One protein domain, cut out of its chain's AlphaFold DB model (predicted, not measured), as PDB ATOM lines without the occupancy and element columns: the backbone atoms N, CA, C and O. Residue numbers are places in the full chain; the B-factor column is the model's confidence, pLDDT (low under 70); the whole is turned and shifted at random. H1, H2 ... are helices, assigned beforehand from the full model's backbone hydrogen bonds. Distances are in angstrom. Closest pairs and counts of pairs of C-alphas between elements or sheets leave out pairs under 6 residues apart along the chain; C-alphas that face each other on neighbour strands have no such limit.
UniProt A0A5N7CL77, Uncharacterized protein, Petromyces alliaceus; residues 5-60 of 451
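This is residues 5 to 60 of the 451 residues of an uncharacterized protein of Petromyces alliaceus (UniProt A0A5N7CL77). One long helix, H3, sticks out as an arm with its residues 49 to 60, from an open body in which the short H2 stands between H1 and the start of H3. H1 and H3 both stand crosswise to H2 and run in nearly the same direction, while the loop of residues 29 to 41 swings out on the side away from H3's far end. The printed part has 56 residues with three named helices, in the order H1, H2, H3, and no named strand; its class is all helix. It is loose, with a radius of gyration of the C-alphas of 13.1 A, and elongated, spanning 39 by 26 by 15 A.

Start with H3, residues 42 to 60, and look near its beginning for H2, residues 21 to 28. They are close but not clearly touching; their closest C-alphas, of Ala 27 and Leu 44, are 6.3 A apart. Their lines are about perpendicular, at 81 degrees. From H2 go on to H1, residues 5 to 14: the two only just touch, with 3 pairs of C-alphas within 8 A, the closest being those of Val 7 and Leu 25 at 6.7 A. Their lines are about perpendicular, at 83 degrees. H1 and H3 are apart. In H1, H2 and H3 every O i to N i+4 pair is within hydrogen-bond range.

Find C-alpha 42 at (-31.817, 3.880, 4.595); from there H3 runs 26.0 A to C-alpha 60 at (-48.708, 19.107, 17.299). H1 begins at C-alpha 5, at (-14.960, 9.058, 16.717), and covers 14.5 A; H2 covers 10.7 A.

The C-alphas farthest apart are those of Lys 35 and Val 60, at 39.8 A. The printed part has no cut. The link from H1 to H2 is short, with 6 residues; that from H2 to H3 is long, with 13. Mean pLDDT of the printed part is 79.2, and residues 53 to 60 are under 70.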
ATOM      1  N   GLU A   5     -15.207   7.654  16.386       86.75
ATOM      2  CA  GLU A   5     -14.960   9.058  16.717       86.75
ATOM      3  C   GLU A   5     -16.186   9.929  16.408       86.75
ATOM      4  O   GLU A   5     -16.606  10.727  17.246       86.75
ATOM      5  N   HIS A   6     -16.851   9.689  15.270       87.94
ATOM      6  CA  HIS A   6     -18.116  10.350  14.939       87.94
ATOM      7  C   HIS A   6     -19.222  10.003  15.942       87.94
ATOM      8  O   HIS A   6     -20.020  10.866  16.299       87.94
ATOM      9  N   VAL A   7     -19.252   8.764  16.442       87.06
ATOM     10  CA  VAL A   7     -20.218   8.362  17.474       87.06
ATOM     11  C   VAL A   7     -19.981   9.128  18.771       87.06
ATOM     12  O   VAL A   7     -20.927   9.699  19.304       87.06
ATOM     13  N   ARG A   8     -18.732   9.209  19.254       87.38
ATOM     14  CA  ARG A   8     -18.404   9.974  20.473       87.38
ATOM     15  C   ARG A   8     -18.762  11.452  20.331       87.38
ATOM     16  O   ARG A   8     -19.261  12.058  21.279       87.38
ATOM     17  N   HIS A   9     -18.537  12.023  19.148       88.75
ATOM     18  CA  HIS A   9     -18.901  13.407  18.862       88.75
ATOM     19  C   HIS A   9     -20.420  13.625  18.947       88.75
ATOM     20  O   HIS A   9     -20.873  14.538  19.636       88.75
ATOM     21  N   VAL A  10     -21.215  12.742  18.333       87.12
ATOM     22  CA  VAL A  10     -22.683  12.808  18.393       87.12
ATOM     23  C   VAL A  10     -23.191  12.628  19.822       87.12
ATOM     24  O   VAL A  10     -24.009  13.429  20.259       87.12
ATOM     25  N   GLU A  11     -22.682  11.645  20.568       90.62
ATOM     26  CA  GLU A  11     -23.067  11.397  21.968       90.62
ATOM     27  C   GLU A  11     -22.810  12.605  22.872       90.62
ATOM     28  O   GLU A  11     -23.626  12.913  23.743       90.62
ATOM     29  N   THR A  12     -21.708  13.319  22.623       91.44
ATOM     30  CA  THR A  12     -21.365  14.551  23.342       91.44
ATOM     31  C   THR A  12     -22.360  15.670  23.032       91.44
ATOM     32  O   THR A  12     -22.819  16.345  23.947       91.44
ATOM     33  N   ILE A  13     -22.736  15.848  21.759       87.94
ATOM     34  CA  ILE A  13     -23.677  16.898  21.333       87.94
ATOM     35  C   ILE A  13     -25.081  16.659  21.892       87.94
ATOM     36  O   ILE A  13     -25.733  17.595  22.347       87.94
ATOM     37  N   ILE A  14     -25.562  15.414  21.852       88.38
ATOM     38  CA  ILE A  14     -26.940  15.092  22.252       88.38
ATOM     39  C   ILE A  14     -27.074  14.757  23.744       88.38
ATOM     40  O   ILE A  14     -28.190  14.546  24.218       88.38
ATOM     41  N   GLY A  15     -25.960  14.667  24.479       87.69
ATOM     42  CA  GLY A  15     -25.947  14.334  25.905       87.69
ATOM     43  C   GLY A  15     -26.495  12.938  26.222       87.69
ATOM     44  O   GLY A  15     -27.081  12.731  27.283       87.69
ATOM     45  N   HIS A  16     -26.346  11.980  25.302       88.81
ATOM     46  CA  HIS A  16     -26.867  10.618  25.439       88.81
ATOM     47  C   HIS A  16     -25.815   9.594  25.020       88.81
ATOM     48  O   HIS A  16     -25.194   9.739  23.972       88.81
ATOM     49  N   THR A  17     -25.644   8.536  25.816       89.44
ATOM     50  CA  THR A  17     -24.747   7.418  25.497       89.44
ATOM     51  C   THR A  17     -25.549   6.256  24.924       89.44
ATOM     52  O   THR A  17     -26.395   5.680  25.609       89.44
ATOM     53  N   PHE A  18     -25.268   5.878  23.677       84.19
ATOM     54  CA  PHE A  18     -25.962   4.781  23.012       84.19
ATOM     55  C   PHE A  18     -25.498   3.430  23.552       84.19
ATOM     56  O   PHE A  18     -24.309   3.106  23.540       84.19
ATOM     57  N   THR A  19     -26.459   2.590  23.935       88.25
ATOM     58  CA  THR A  19     -26.202   1.213  24.385       88.25
ATOM     59  C   THR A  19     -25.633   0.332  23.268       88.25
ATOM     60  O   THR A  19     -24.859  -0.581  23.535       88.25
ATOM     61  N   SER A  20     -25.981   0.607  22.005       87.38
ATOM     62  CA  SER A  20     -25.460  -0.117  20.841       87.38
ATOM     63  C   SER A  20     -24.690   0.819  19.916       87.38
ATOM     64  O   SER A  20     -25.284   1.588  19.157       87.38
ATOM     65  N   LYS A  21     -23.355   0.711  19.940       84.94
ATOM     66  CA  LYS A  21     -22.459   1.463  19.044       84.94
ATOM     67  C   LYS A  21     -22.661   1.087  17.575       84.94
ATOM     68  O   LYS A  21     -22.578   1.939  16.698       84.94
ATOM     69  N   PHE A  22     -23.013  -0.171  17.311       84.44
ATOM     70  CA  PHE A  22     -23.290  -0.666  15.964       84.44
ATOM     71  C   PHE A  22     -24.482   0.050  15.305       84.44
ATOM     72  O   PHE A  22     -24.393   0.468  14.153       84.44
ATOM     73  N   LEU A  23     -25.586   0.246  16.036       84.12
ATOM     74  CA  LEU A  23     -26.787   0.880  15.480       84.12
ATOM     75  C   LEU A  23     -26.573   2.359  15.150       84.12
ATOM     76  O   LEU A  23     -27.074   2.834  14.132       84.12
ATOM     77  N   ILE A  24     -25.810   3.080  15.973       88.94
ATOM     78  CA  ILE A  24     -25.498   4.487  15.708       88.94
ATOM     79  C   ILE A  24     -24.475   4.639  14.574       88.94
ATOM     80  O   ILE A  24     -24.643   5.514  13.730       88.94
ATOM     81  N   LEU A  25     -23.489   3.741  14.457       85.75
ATOM     82  CA  LEU A  25     -22.594   3.693  13.290       85.75
ATOM     83  C   LEU A  25     -23.372   3.464  11.990       85.75
ATOM     84  O   LEU A  25     -23.123   4.137  10.986       85.75
ATOM     85  N   LEU A  26     -24.349   2.555  12.020       86.00
ATOM     86  CA  LEU A  26     -25.219   2.292  10.881       86.00
ATOM     87  C   LEU A  26     -26.109   3.499  10.554       86.00
ATOM     88  O   LEU A  26     -26.266   3.830   9.384       86.00
ATOM     89  N   ALA A  27     -26.646   4.193  11.563       87.62
ATOM     90  CA  ALA A  27     -27.466   5.392  11.374       87.62
ATOM     91  C   ALA A  27     -26.679   6.580  10.780       87.62
ATOM     92  O   ALA A  27     -27.233   7.354   9.996       87.62
ATOM     93  N   LEU A  28     -25.391   6.700  11.116       86.75
ATOM     94  CA  LEU A  28     -24.488   7.746  10.616       86.75
ATOM     95  C   LEU A  28     -23.856   7.413   9.255       86.75
ATOM     96  O   LEU A  28     -23.221   8.271   8.643       86.75
ATOM     97  N   THR A  29     -24.014   6.184   8.763       86.06
ATOM     98  CA  THR A  29     -23.454   5.769   7.474       86.06
ATOM     99  C   THR A  29     -24.482   5.969   6.365       86.06
ATOM    100  O   THR A  29     -25.497   5.279   6.306       86.06
ATOM    101  N   ALA A  30     -24.222   6.920   5.467       84.06
ATOM    102  CA  ALA A  30     -25.089   7.186   4.319       84.06
ATOM    103  C   ALA A  30     -25.210   5.966   3.387       84.06
ATOM    104  O   ALA A  30     -24.279   5.166   3.257       84.06
ATOM    105  N   ALA A  31     -26.354   5.836   2.712       82.75
ATOM    106  CA  ALA A  31     -26.553   4.808   1.693       82.75
ATOM    107  C   ALA A  31     -25.487   4.924   0.584       82.75
ATOM    108  O   ALA A  31     -25.179   6.024   0.125       82.75
ATOM    109  N   GLY A  32     -24.906   3.794   0.180       79.38
ATOM    110  CA  GLY A  32     -23.817   3.733  -0.802       79.38
ATOM    111  C   GLY A  32     -22.426   4.143  -0.291       79.38
ATOM    112  O   GLY A  32     -21.468   4.080  -1.057       79.38
ATOM    113  N   ALA A  33     -22.279   4.537   0.981       77.38
ATOM    114  CA  ALA A  33     -20.987   4.923   1.566       77.38
ATOM    115  C   ALA A  33     -20.154   3.739   2.097       77.38
ATOM    116  O   ALA A  33     -19.010   3.937   2.516       77.38
ATOM    117  N   ASP A  34     -20.740   2.543   2.113       77.69
ATOM    118  CA  ASP A  34     -20.105   1.270   2.433       77.69
ATOM    119  C   ASP A  34     -20.373   0.293   1.277       77.69
ATOM    120  O   ASP A  34     -21.508   0.158   0.810       77.69
ATOM    121  N   LYS A  35     -19.310  -0.347   0.782       70.94
ATOM    122  CA  LYS A  35     -19.375  -1.286  -0.344       70.94
ATOM    123  C   LYS A  35     -19.986  -2.628   0.064       70.94
ATOM    124  O   LYS A  35     -20.545  -3.303  -0.794       70.94
ATOM    125  N   GLU A  36     -19.903  -2.998   1.342       70.94
ATOM    126  CA  GLU A  36     -20.429  -4.268   1.859       70.94
ATOM    127  C   GLU A  36     -21.872  -4.134   2.364       70.94
ATOM    128  O   GLU A  36     -22.651  -5.085   2.303       70.94
ATOM    129  N   ASN A  37     -22.267  -2.930   2.786       70.31
ATOM    130  CA  ASN A  37     -23.626  -2.618   3.214       70.31
ATOM    131  C   ASN A  37     -24.182  -1.392   2.478       70.31
ATOM    132  O   ASN A  37     -24.297  -0.291   3.024       70.31
ATOM    133  N   TYR A  38     -24.575  -1.613   1.223       77.56
ATOM    134  CA  TYR A  38     -25.063  -0.565   0.325       77.56
ATOM    135  C   TYR A  38     -26.308   0.171   0.854       77.56
ATOM    136  O   TYR A  38     -26.508   1.353   0.569       77.56
ATOM    137  N   ASP A  39     -27.129  -0.507   1.662       74.12
ATOM    138  CA  ASP A  39     -28.348   0.059   2.245       74.12
ATOM    139  C   ASP A  39     -28.057   1.158   3.286       74.12
ATOM    140  O   ASP A  39     -28.900   2.039   3.474       74.12
ATOM    141  N   GLY A  40     -26.889   1.136   3.946       83.75
ATOM    142  CA  GLY A  40     -26.492   2.115   4.966       83.75
ATOM    143  C   GLY A  40     -27.610   2.422   5.973       83.75
ATOM    144  O   GLY A  40     -28.303   1.532   6.472       83.75
ATOM    145  N   ASN A  41     -27.842   3.707   6.234       88.31
ATOM    146  CA  ASN A  41     -28.889   4.168   7.141       88.31
ATOM    147  C   ASN A  41     -30.312   4.148   6.554       88.31
ATOM    148  O   ASN A  41     -31.244   4.533   7.255       88.31
ATOM    149  N   ARG A  42     -30.538   3.697   5.312       82.44
ATOM    150  CA  ARG A  42     -31.817   3.880   4.595       82.44
ATOM    151  C   ARG A  42     -33.020   3.300   5.344       82.44
ATOM    152  O   ARG A  42     -34.056   3.952   5.449       82.44
ATOM    153  N   LYS A  43     -32.875   2.098   5.912       82.81
ATOM    154  CA  LYS A  43     -33.937   1.435   6.696       82.81
ATOM    155  C   LYS A  43     -34.190   2.135   8.034       82.81
ATOM    156  O   LYS A  43     -35.342   2.310   8.423       82.81
ATOM    157  N   LEU A  44     -33.125   2.561   8.716       82.12
ATOM    158  CA  LEU A  44     -33.225   3.294   9.981       82.12
ATOM    159  C   LEU A  44     -33.801   4.698   9.777       82.12
ATOM    160  O   LEU A  44     -34.602   5.143  10.587       82.12
ATOM    161  N   SER A  45     -33.466   5.353   8.668       82.25
ATOM    162  CA  SER A  45     -34.000   6.654   8.273       82.25
ATOM    163  C   SER A  45     -35.498   6.580   7.973       82.25
ATOM    164  O   SER A  45     -36.258   7.398   8.475       82.25
ATOM    165  N   GLN A  46     -35.969   5.546   7.265       79.81
ATOM    166  CA  GLN A  46     -37.407   5.337   7.032       79.81
ATOM    167  C   GLN A  46     -38.194   5.103   8.331       79.81
ATOM    168  O   GLN A  46     -39.299   5.627   8.499       79.81
ATOM    169  N   LEU A  47     -37.625   4.322   9.255       79.06
ATOM    170  CA  LEU A  47     -38.226   4.095  10.568       79.06
ATOM    171  C   LEU A  47     -38.217   5.377  11.411       79.06
ATOM    172  O   LEU A  47     -39.230   5.716  12.015       79.06
ATOM    173  N   GLY A  48     -37.092   6.094  11.413       79.69
ATOM    174  CA  GLY A  48     -36.915   7.370  12.095       79.69
ATOM    175  C   GLY A  48     -37.884   8.429  11.584       79.69
ATOM    176  O   GLY A  48     -38.542   9.060  12.395       79.69
ATOM    177  N   ALA A  49     -38.056   8.554  10.266       74.56
ATOM    178  CA  ALA A  49     -39.037   9.446   9.653       74.56
ATOM    179  C   ALA A  49     -40.460   9.106  10.112       74.56
ATOM    180  O   ALA A  49     -41.160   9.972  10.615       74.56
ATOM    181  N   SER A  50     -40.845   7.824  10.072       70.69
ATOM    182  CA  SER A  50     -42.176   7.394  10.531       70.69
ATOM    183  C   SER A  50     -42.405   7.684  12.023       70.69
ATOM    184  O   SER A  50     -43.511   8.037  12.436       70.69
ATOM    185  N   LEU A  51     -41.366   7.530  12.849       72.19
ATOM    186  CA  LEU A  51     -41.425   7.819  14.280       72.19
ATOM    187  C   LEU A  51     -41.476   9.327  14.551       72.19
ATOM    188  O   LEU A  51     -42.268   9.754  15.385       72.19
ATOM    189  N   VAL A  52     -40.672  10.124  13.844       76.06
ATOM    190  CA  VAL A  52     -40.671  11.590  13.930       76.06
ATOM    191  C   VAL A  52     -42.007  12.146  13.456       76.06
ATOM    192  O   VAL A  52     -42.553  12.980  14.159       76.06
ATOM    193  N   ASP A  53     -42.594  11.633  12.376       63.31
ATOM    194  CA  ASP A  53     -43.935  12.021  11.917       63.31
ATOM    195  C   ASP A  53     -45.002  11.694  12.968       63.31
ATOM    196  O   ASP A  53     -45.889  12.499  13.240       63.31
ATOM    197  N   THR A  54     -44.893  10.534  13.624       65.75
ATOM    198  CA  THR A  54     -45.817  10.140  14.698       65.75
ATOM    199  C   THR A  54     -45.637  11.014  15.941       65.75
ATOM    200  O   THR A  54     -46.618  11.417  16.560       65.75
ATOM    201  N   LEU A  55     -44.397  11.329  16.321       58.12
ATOM    202  CA  LEU A  55     -44.093  12.186  17.468       58.12
ATOM    203  C   LEU A  55     -44.438  13.647  17.191       58.12
ATOM    204  O   LEU A  55     -44.978  14.296  18.075       58.12
ATOM    205  N   LEU A  56     -44.191  14.150  15.982       57.72
ATOM    206  CA  LEU A  56     -44.634  15.465  15.529       57.72
ATOM    207  C   LEU A  56     -46.148  15.525  15.526       57.72
ATOM    208  O   LEU A  56     -46.683  16.475  16.071       57.72
ATOM    209  N   ALA A  57     -46.838  14.498  15.029       53.91
ATOM    210  CA  ALA A  57     -48.280  14.411  15.168       53.91
ATOM    211  C   ALA A  57     -48.667  14.499  16.650       53.91
ATOM    212  O   ALA A  57     -49.431  15.380  17.011       53.91
ATOM    213  N   ILE A  58     -48.098  13.685  17.542       56.81
ATOM    214  CA  ILE A  58     -48.410  13.717  18.984       56.81
ATOM    215  C   ILE A  58     -48.098  15.081  19.629       56.81
ATOM    216  O   ILE A  58     -48.873  15.541  20.464       56.81
ATOM    217  N   ILE A  59     -46.997  15.738  19.257       52.41
ATOM    218  CA  ILE A  59     -46.577  17.044  19.787       52.41
ATOM    219  C   ILE A  59     -47.461  18.159  19.224       52.41
ATOM    220  O   ILE A  59     -47.933  18.984  19.993       52.41
ATOM    221  N   VAL A  60     -47.766  18.168  17.929       46.62
ATOM    222  CA  VAL A  60     -48.708  19.107  17.299       46.62
ATOM    223  C   VAL A  60     -50.117  18.908  17.875       46.62
ATOM    224  O   VAL A  60     -50.771  19.881  18.244       46.62
TER     225      VAL A  60